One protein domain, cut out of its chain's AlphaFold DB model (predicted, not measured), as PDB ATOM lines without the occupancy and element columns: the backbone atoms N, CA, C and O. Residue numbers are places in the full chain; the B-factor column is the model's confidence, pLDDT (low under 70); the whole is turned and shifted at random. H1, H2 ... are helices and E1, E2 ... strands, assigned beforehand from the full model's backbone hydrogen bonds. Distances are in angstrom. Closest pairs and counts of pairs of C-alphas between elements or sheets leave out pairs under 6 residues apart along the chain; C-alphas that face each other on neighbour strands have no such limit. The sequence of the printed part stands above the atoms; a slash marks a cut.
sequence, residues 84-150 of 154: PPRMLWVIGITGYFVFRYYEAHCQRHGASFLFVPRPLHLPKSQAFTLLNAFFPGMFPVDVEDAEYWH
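This is residues 84 to 150 of the 154 residues of the protein "Hypothetical protein" of Symbiodinium sp. CCMP2592 (UniProt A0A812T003). Picture one long helix, H1, sticking out as an arm with residues 84 to 101 free, from a small loose body of two short strand ladders: the hairpin E1 and E2 at the far end of the helix, and the pair E3 and E4 beyond it. E2 runs on into E3, and between E3 and E4 the chain makes a wide loop that holds the short helix H2. The printed part has 67 residues, with two named helices and four named strands in the order H1, E1, E2, E3, H2, E4; its two sheets, E1 - E2 and E3 - E4, are each antiparallel, and the class is mixed, helices and strands. The whole is only just loose, close to extended, with a radius of gyration of the C-alphas of 16.2 A, and its outline is flat, spanning 47 by 38 by 15 A.

Find C-alpha 85 at (-13.329, 2.764, 3.823); from there H1 runs through residues 85 to 105, 30.2 A from first to last C-alpha. Next come E1, residues 106 to 108, and E2, residues 115 to 117, each 6.7 A long. E3, residues 120 to 123, begins at C-alpha 120, (-23.478, 39.997, -0.916), and is 9.6 A long. H2, residues 130 to 134, measures 6.3 A. Last is E4, residues 143 to 149, 12.9 A long, ending at C-alpha 149, (-25.344, 42.919, 2.917).

Start at the end of H1, where the closest C-alphas of H1 and E2 are those of His 105 and Pro 117, 5.9 A apart. E1 and E2 form a hairpin, antiparallel with 137 degrees between their directions; look for N 107 and O 116 at 2.8 A, and N 116 and O 107 at 3.0 A. E2 runs on into E3 across a break of 2 residues, at 22 degrees. E3 and E4 are antiparallel neighbours at 138 degrees, with N 144 and O 122 at 2.8 A and N 120 and O 149 at 3.0 A, within hydrogen-bond range. H1 is apart from E3, H2 and E4, and H2 is also apart from E1 and E2. In H1 and H2 every O i to N i+4 pair is within hydrogen-bond range.

The two C-alphas farthest apart are those of Pro 84 and Ala 146, 48.8 A. Without residues 84 to 101, the body of 49 residues spans 39 by 22 by 11 A. The printed part has no cut and no long link. The mean pLDDT of the printed part is 82.9; look at residues 111 to 112 for the two under 70.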
ATOM      1  N   PRO A  84     -16.377   2.020   7.511       81.75
ATOM      2  CA  PRO A  84     -16.088   1.464   6.199       81.75
ATOM      3  C   PRO A  84     -15.183   2.419   5.406       81.75
ATOM      4  O   PRO A  84     -15.431   3.630   5.394       81.75
ATOM      5  N   PRO A  85     -14.203   1.915   4.636       82.25
ATOM      6  CA  PRO A  85     -13.329   2.764   3.823       82.25
ATOM      7  C   PRO A  85     -14.116   3.634   2.830       82.25
ATOM      8  O   PRO A  85     -13.698   4.739   2.502       82.25
ATOM      9  N   ARG A  86     -15.301   3.182   2.399       85.19
ATOM     10  CA  ARG A  86     -16.218   3.960   1.550       85.19
ATOM     11  C   ARG A  86     -16.757   5.215   2.248       85.19
ATOM     12  O   ARG A  86     -16.884   6.249   1.603       85.19
ATOM     13  N   MET A  87     -17.042   5.144   3.547       86.12
ATOM     14  CA  MET A  87     -17.550   6.279   4.323       86.12
ATOM     15  C   MET A  87     -16.469   7.348   4.505       86.12
ATOM     16  O   MET A  87     -16.751   8.532   4.346       86.12
ATOM     17  N   LEU A  88     -15.218   6.935   4.734       88.12
ATOM     18  CA  LEU A  88     -14.068   7.845   4.761       88.12
ATOM     19  C   LEU A  88     -13.888   8.595   3.440       88.12
ATOM     20  O   LEU A  88     -13.640   9.797   3.453       88.12
ATOM     21  N   TRP A  89     -14.052   7.906   2.307       92.69
ATOM     22  CA  TRP A  89     -13.995   8.541   0.990       92.69
ATOM     23  C   TRP A  89     -15.071   9.610   0.818       92.69
ATOM     24  O   TRP A  89     -14.756  10.716   0.389       92.69
ATOM     25  N   VAL A  90     -16.318   9.312   1.189       92.62
ATOM     26  CA  VAL A  90     -17.415  10.288   1.102       92.62
ATOM     27  C   VAL A  90     -17.148  11.481   2.015       92.62
ATOM     28  O   VAL A  90     -17.197  12.612   1.546       92.62
ATOM     29  N   ILE A  91     -16.781  11.246   3.277       93.56
ATOM     30  CA  ILE A  91     -16.449  12.315   4.230       93.56
ATOM     31  C   ILE A  91     -15.290  13.171   3.709       93.56
ATOM     32  O   ILE A  91     -15.354  14.395   3.791       93.56
ATOM     33  N   GLY A  92     -14.254  12.551   3.144       94.81
ATOM     34  CA  GLY A  92     -13.112  13.255   2.566       94.81
ATOM     35  C   GLY A  92     -13.502  14.118   1.366       94.81
ATOM     36  O   GLY A  92     -13.127  15.287   1.305       94.81
ATOM     37  N   ILE A  93     -14.301  13.577   0.443       95.50
ATOM     38  CA  ILE A  93     -14.795  14.311  -0.730       95.50
ATOM     39  C   ILE A  93     -15.690  15.475  -0.291       95.50
ATOM     40  O   ILE A  93     -15.486  16.607  -0.729       95.50
ATOM     41  N   THR A  94     -16.645  15.230   0.607       95.62
ATOM     42  CA  THR A  94     -17.517  16.273   1.156       95.62
ATOM     43  C   THR A  94     -16.699  17.340   1.878       95.62
ATOM     44  O   THR A  94     -16.891  18.524   1.620       95.62
ATOM     45  N   GLY A  95     -15.739  16.943   2.715       95.62
ATOM     46  CA  GLY A  95     -14.834  17.856   3.407       95.62
ATOM     47  C   GLY A  95     -14.012  18.713   2.444       95.62
ATOM     48  O   GLY A  95     -13.897  19.917   2.653       95.62
ATOM     49  N   TYR A  96     -13.509  18.131   1.352       95.75
ATOM     50  CA  TYR A  96     -12.794  18.862   0.305       95.75
ATOM     51  C   TYR A  96     -13.680  19.911  -0.379       95.75
ATOM     52  O   TYR A  96     -13.267  21.064  -0.520       95.75
ATOM     53  N   PHE A  97     -14.903  19.544  -0.775       93.81
ATOM     54  CA  PHE A  97     -15.837  20.488  -1.397       93.81
ATOM     55  C   PHE A  97     -16.243  21.609  -0.446       93.81
ATOM     56  O   PHE A  97     -16.264  22.770  -0.850       93.81
ATOM     57  N   VAL A  98     -16.506  21.281   0.819       91.81
ATOM     58  CA  VAL A  98     -16.803  22.270   1.858       91.81
ATOM     59  C   VAL A  98     -15.616  23.211   2.038       91.81
ATOM     60  O   VAL A  98     -15.783  24.425   1.983       91.81
ATOM     61  N   PHE A  99     -14.400  22.683   2.171       90.62
ATOM     62  CA  PHE A  99     -13.201  23.503   2.317       90.62
ATOM     63  C   PHE A  99     -13.008  24.459   1.130       90.62
ATOM     64  O   PHE A  99     -12.826  25.661   1.325       90.62
ATOM     65  N   ARG A 100     -13.134  23.951  -0.101       90.62
ATOM     66  CA  ARG A 100     -13.062  24.759  -1.331       90.62
ATOM     67  C   ARG A 100     -14.152  25.823  -1.390       90.62
ATOM     68  O   ARG A 100     -13.894  26.932  -1.849       90.62
ATOM     69  N   TYR A 101     -15.354  25.507  -0.914       88.06
ATOM     70  CA  TYR A 101     -16.445  26.468  -0.817       88.06
ATOM     71  C   TYR A 101     -16.094  27.618   0.134       88.06
ATOM     72  O   TYR A 101     -16.227  28.779  -0.258       88.06
ATOM     73  N   TYR A 102     -15.590  27.307   1.332       86.56
ATOM     74  CA  TYR A 102     -15.171  28.312   2.313       86.56
ATOM     75  C   TYR A 102     -14.014  29.176   1.801       86.56
ATOM     76  O   TYR A 102     -14.034  30.386   1.993       86.56
ATOM     77  N   GLU A 103     -13.037  28.594   1.108       85.75
ATOM     78  CA  GLU A 103     -11.933  29.352   0.504       85.75
ATOM     79  C   GLU A 103     -12.426  30.321  -0.589       85.75
ATOM     80  O   GLU A 103     -11.955  31.457  -0.694       85.75
ATOM     81  N   ALA A 104     -13.409  29.897  -1.385       84.25
ATOM     82  CA  ALA A 104     -13.948  30.697  -2.479       84.25
ATOM     83  C   ALA A 104     -14.927  31.793  -2.023       84.25
ATOM     84  O   ALA A 104     -14.946  32.861  -2.633       84.25
ATOM     85  N   HIS A 105     -15.726  31.558  -0.977       83.00
ATOM     86  CA  HIS A 105     -16.847  32.439  -0.603       83.00
ATOM     87  C   HIS A 105     -16.665  33.160   0.730       83.00
ATOM     88  O   HIS A 105     -17.398  34.113   1.001       83.00
ATOM     89  N   CYS A 106     -15.698  32.758   1.553       84.38
ATOM     90  CA  CYS A 106     -15.405  33.436   2.807       84.38
ATOM     91  C   CYS A 106     -14.087  34.204   2.720       84.38
ATOM     92  O   CYS A 106     -13.134  33.810   2.048       84.38
ATOM     93  N   GLN A 107     -14.041  35.321   3.430       83.69
ATOM     94  CA  GLN A 107     -12.831  36.079   3.701       83.69
ATOM     95  C   GLN A 107     -12.503  35.964   5.190       83.69
ATOM     96  O   GLN A 107     -13.393  35.871   6.041       83.69
ATOM     97  N   ARG A 108     -11.212  35.922   5.523       79.12
ATOM     98  CA  ARG A 108     -10.788  35.983   6.926       79.12
ATOM     99  C   ARG A 108     -10.976  37.407   7.421       79.12
ATOM    100  O   ARG A 108     -10.443  38.337   6.822       79.12
ATOM    101  N   HIS A 109     -11.744  37.562   8.492       74.44
ATOM    102  CA  HIS A 109     -12.040  38.869   9.058       74.44
ATOM    103  C   HIS A 109     -11.017  39.212  10.150       74.44
ATOM    104  O   HIS A 109     -11.021  38.633  11.238       74.44
ATOM    105  N   GLY A 110     -10.116  40.146   9.836       73.38
ATOM    106  CA  GLY A 110      -9.149  40.711  10.781       73.38
ATOM    107  C   GLY A 110      -8.152  39.708  11.384       73.38
ATOM    108  O   GLY A 110      -7.750  38.731  10.753       73.38
ATOM    109  N   ALA A 111      -7.735  39.977  12.627       67.88
ATOM    110  CA  ALA A 111      -6.780  39.173  13.400       67.88
ATOM    111  C   ALA A 111      -7.388  37.898  14.029       67.88
ATOM    112  O   ALA A 111      -6.726  37.210  14.806       67.88
ATOM    113  N   SER A 112      -8.654  37.584  13.742       68.88
ATOM    114  CA  SER A 112      -9.359  36.425  14.294       68.88
ATOM    115  C   SER A 112      -9.385  35.248  13.312       68.88
ATOM    116  O   SER A 112      -9.404  35.421  12.098       68.88
ATOM    117  N   PHE A 113      -9.459  34.018  13.835       70.94
ATOM    118  CA  PHE A 113      -9.609  32.785  13.040       70.94
ATOM    119  C   PHE A 113     -11.026  32.581  12.461       70.94
ATOM    120  O   PHE A 113     -11.365  31.485  12.015       70.94
ATOM    121  N   LEU A 114     -11.873  33.613  12.481       77.62
ATOM    122  CA  LEU A 114     -13.264  33.534  12.044       77.62
ATOM    123  C   LEU A 114     -13.361  33.739  10.524       77.62
ATOM    124  O   LEU A 114     -12.839  34.711   9.971       77.62
ATOM    125  N   PHE A 115     -14.040  32.809   9.851       78.81
ATOM    126  CA  PHE A 115     -14.393  32.926   8.438       78.81
ATOM    127  C   PHE A 115     -15.731  33.648   8.318       78.81
ATOM    128  O   PHE A 115     -16.749  33.142   8.789       78.81
ATOM    129  N   VAL A 116     -15.722  34.812   7.676       81.62
ATOM    130  CA  VAL A 116     -16.928  35.602   7.414       81.62
ATOM    131  C   VAL A 116     -17.242  35.504   5.919       81.62
ATOM    132  O   VAL A 116     -16.314  35.569   5.107       81.62
ATOM    133  N   PRO A 117     -18.512  35.307   5.524       83.38
ATOM    134  CA  PRO A 117     -18.890  35.335   4.115       83.38
ATOM    135  C   PRO A 117     -18.537  36.687   3.481       83.38
ATOM    136  O   PRO A 117     -18.570  37.727   4.143       83.38
ATOM    137  N   ARG A 118     -18.175  36.678   2.197       82.56
ATOM    138  CA  ARG A 118     -17.963  37.912   1.425       82.56
ATOM    139  C   ARG A 118     -19.262  38.736   1.349       82.56
ATOM    140  O   ARG A 118     -20.341  38.142   1.420       82.56
ATOM    141  N   PRO A 119     -19.166  40.071   1.204       82.06
ATOM    142  CA  PRO A 119     -20.339  40.923   1.044       82.06
ATOM    143  C   PRO A 119     -21.191  40.458  -0.140       82.06
ATOM    144  O   PRO A 119     -20.678  40.039  -1.182       82.06
ATOM    145  N   LEU A 120     -22.506  40.471   0.064       83.75
ATOM    146  CA  LEU A 120     -23.478  39.997  -0.916       83.75
ATOM    147  C   LEU A 120     -23.988  41.182  -1.729       83.75
ATOM    148  O   LEU A 120     -24.392  42.201  -1.172       83.75
ATOM    149  N   HIS A 121     -24.026  41.008  -3.045       83.62
ATOM    150  CA  HIS A 121     -24.550  41.985  -3.992       83.62
ATOM    151  C   HIS A 121     -25.817  41.428  -4.662       83.62
ATOM    152  O   HIS A 121     -25.925  40.220  -4.899       83.62
ATOM    153  N   LEU A 122     -26.787  42.295  -4.961       83.31
ATOM    154  CA  LEU A 122     -28.026  41.921  -5.653       83.31
ATOM    155  C   LEU A 122     -27.780  41.757  -7.161       83.31
ATOM    156  O   LEU A 122     -27.107  42.596  -7.755       83.31
ATOM    157  N   PRO A 123     -28.313  40.716  -7.824       83.25
ATOM    158  CA  PRO A 123     -28.165  40.582  -9.270       83.25
ATOM    159  C   PRO A 123     -28.918  41.706 -10.000       83.25
ATOM    160  O   PRO A 123     -30.084  41.962  -9.702       83.25
ATOM    161  N   LYS A 124     -28.283  42.321 -11.009       80.81
ATOM    162  CA  LYS A 124     -28.875  43.401 -11.834       80.81
ATOM    163  C   LYS A 124     -30.103  42.939 -12.629       80.81
ATOM    164  O   LYS A 124     -30.907  43.753 -13.074       80.81
ATOM    165  N   SER A 125     -30.238  41.632 -12.850       80.25
ATOM    166  CA  SER A 125     -31.334  41.029 -13.605       80.25
ATOM    167  C   SER A 125     -31.701  39.659 -13.041       80.25
ATOM    168  O   SER A 125     -30.836  38.895 -12.622       80.25
ATOM    169  N   GLN A 126     -32.991  39.320 -13.082       76.31
ATOM    170  CA  GLN A 126     -33.509  37.990 -12.727       76.31
ATOM    171  C   GLN A 126     -33.372  36.973 -13.877       76.31
ATOM    172  O   GLN A 126     -33.755  35.810 -13.734       76.31
ATOM    173  N   ALA A 127     -32.853  37.396 -15.034       76.12
ATOM    174  CA  ALA A 127     -32.643  36.525 -16.182       76.12
ATOM    175  C   ALA A 127     -31.392  35.655 -15.977       76.12
ATOM    176  O   ALA A 127     -30.286  36.008 -16.383       76.12
ATOM    177  N   PHE A 128     -31.571  34.494 -15.347       75.56
ATOM    178  CA  PHE A 128     -30.514  33.496 -15.226       75.56
ATOM    179  C   PHE A 128     -30.420  32.661 -16.506       75.56
ATOM    180  O   PHE A 128     -31.321  31.891 -16.841       75.56
ATOM    181  N   THR A 129     -29.304  32.783 -17.220       82.81
ATOM    182  CA  THR A 129     -28.984  31.886 -18.338       82.81
ATOM    183  C   THR A 129     -28.534  30.530 -17.792       82.81
ATOM    184  O   THR A 129     -27.773  30.475 -16.826       82.81
ATOM    185  N   LEU A 130     -28.922  29.423 -18.439       82.81
ATOM    186  CA  LEU A 130     -28.482  28.070 -18.051       82.81
ATOM    187  C   LEU A 130     -26.951  27.959 -17.928       82.81
ATOM    188  O   LEU A 130     -26.446  27.324 -17.009       82.81
ATOM    189  N   LEU A 131     -26.201  28.634 -18.803       78.44
ATOM    190  CA  LEU A 131     -24.735  28.669 -18.753       78.44
ATOM    191  C   LEU A 131     -24.187  29.305 -17.469       78.44
ATOM    192  O   LEU A 131     -23.172  28.849 -16.951       78.44
ATOM    193  N   ASN A 132     -24.881  30.308 -16.935       77.31
ATOM    194  CA  ASN A 132     -24.525  30.957 -15.679       77.31
ATOM    195  C   ASN A 132     -24.827  30.035 -14.481       77.31
ATOM    196  O   ASN A 132     -24.004  29.879 -13.586       77.31
ATOM    197  N   ALA A 133     -25.954  29.313 -14.525       77.25
ATOM    198  CA  ALA A 133     -26.327  28.358 -13.479       77.25
ATOM    199  C   ALA A 133     -25.351  27.168 -13.358       77.25
ATOM    200  O   ALA A 133     -25.081  26.710 -12.250       77.25
ATOM    201  N   PHE A 134     -24.813  26.670 -14.477       81.19
ATOM    202  CA  PHE A 134     -23.893  25.523 -14.479       81.19
ATOM    203  C   PHE A 134     -22.408  25.909 -14.379       81.19
ATOM    204  O   PHE A 134     -21.612  25.113 -13.881       81.19
ATOM    205  N   PHE A 135     -22.019  27.112 -14.818       80.38
ATOM    206  CA  PHE A 135     -20.621  27.566 -14.823       80.38
ATOM    207  C   PHE A 135     -20.458  29.000 -14.288       80.38
ATOM    208  O   PHE A 135     -19.963  29.876 -15.007       80.38
ATOM    209  N   PRO A 136     -20.779  29.244 -13.005       73.75
ATOM    210  CA  PRO A 136     -20.750  30.586 -12.418       73.75
ATOM    211  C   PRO A 136     -19.351  31.228 -12.418       73.75
ATOM    212  O   PRO A 136     -19.227  32.446 -12.385       73.75
ATOM    213  N   GLY A 137     -18.281  30.424 -12.490       76.94
ATOM    214  CA  GLY A 137     -16.904  30.926 -12.566       76.94
ATOM    215  C   GLY A 137     -16.466  31.423 -13.951       76.94
ATOM    216  O   GLY A 137     -15.545  32.229 -14.027       76.94
ATOM    217  N   MET A 138     -17.090  30.951 -15.039       80.31
ATOM    218  CA  MET A 138     -16.767  31.385 -16.413       80.31
ATOM    219  C   MET A 138     -17.761  32.420 -16.948       80.31
ATOM    220  O   MET A 138     -17.396  33.236 -17.789       80.31
ATOM    221  N   PHE A 139     -18.998  32.397 -16.450       80.56
ATOM    222  CA  PHE A 139     -20.058  33.331 -16.820       80.56
ATOM    223  C   PHE A 139     -20.641  33.960 -15.553       80.56
ATOM    224  O   PHE A 139     -21.714  33.542 -15.123       80.56
ATOM    225  N   PRO A 140     -19.934  34.913 -14.918       78.56
ATOM    226  CA  PRO A 140     -20.426  35.546 -13.702       78.56
ATOM    227  C   PRO A 140     -21.742  36.292 -13.964       78.56
ATOM    228  O   PRO A 140     -21.948  36.867 -15.033       78.56
ATOM    229  N   VAL A 141     -22.650  36.264 -12.986       82.31
ATOM    230  CA  VAL A 141     -23.867  37.091 -12.992       82.31
ATOM    231  C   VAL A 141     -23.464  38.558 -12.863       82.31
ATOM    232  O   VAL A 141     -22.631  38.887 -12.022       82.31
ATOM    233  N   ASP A 142     -24.084  39.436 -13.648       82.19
ATOM    234  CA  ASP A 142     -23.948  40.877 -13.455       82.19
ATOM    235  C   ASP A 142     -24.606  41.286 -12.134       82.19
ATOM    236  O   ASP A 142     -25.814  41.122 -11.939       82.19
ATOM    237  N   VAL A 143     -23.803  41.824 -11.221       84.00
ATOM    238  CA  VAL A 143     -24.235  42.200  -9.872       84.00
ATOM    239  C   VAL A 143     -24.245  43.720  -9.708       84.00
ATOM    240  O   VAL A 143     -23.528  44.441 -10.409       84.00
ATOM    241  N   GLU A 144     -25.129  44.221  -8.850       83.62
ATOM    242  CA  GLU A 144     -25.223  45.632  -8.479       83.62
ATOM    243  C   GLU A 144     -24.001  46.066  -7.674       83.62
ATOM    244  O   GLU A 144     -23.523  45.348  -6.800       83.62
ATOM    245  N   ASP A 145     -23.501  47.268  -7.970       78.94
ATOM    246  CA  ASP A 145     -22.310  47.813  -7.312       78.94
ATOM    247  C   ASP A 145     -22.575  48.134  -5.828       78.94
ATOM    248  O   ASP A 145     -21.647  48.203  -5.027       78.94
ATOM    249  N   ALA A 146     -23.849  48.284  -5.442       80.50
ATOM    250  CA  ALA A 146     -24.258  48.437  -4.055       80.50
ATOM    251  C   ALA A 146     -24.248  47.086  -3.323       80.50
ATOM    252  O   ALA A 146     -24.882  46.116  -3.745       80.50
ATOM    253  N   GLU A 147     -23.539  47.033  -2.198       80.88
ATOM    254  CA  GLU A 147     -23.572  45.892  -1.286       80.88
ATOM    255  C   GLU A 147     -24.951  45.816  -0.619       80.88
ATOM    256  O   GLU A 147     -25.367  46.728   0.095       80.88
ATOM    257  N   TYR A 148     -25.669  44.717  -0.844       81.94
ATOM    258  CA  TYR A 148     -26.952  44.452  -0.190       81.94
ATOM    259  C   TYR A 148     -26.756  44.072   1.279       81.94
ATOM    260  O   TYR A 148     -27.559  44.430   2.140       81.94
ATOM    261  N   TRP A 149     -25.682  43.335   1.566       82.12
ATOM    262  CA  TRP A 149     -25.344  42.919   2.917       82.12
ATOM    263  C   TRP A 149     -23.832  42.925   3.124       82.12
ATOM    264  O   TRP A 149     -23.093  42.271   2.384       82.12
ATOM    265  N   HIS A 150     -23.406  43.612   4.180       81.44
ATOM    266  CA  HIS A 150     -22.066  43.554   4.748       81.44
ATOM    267  C   HIS A 150     -22.169  43.223   6.239       81.44
ATOM    268  O   HIS A 150     -23.195  43.474   6.882       81.44
TER     269      HIS A 150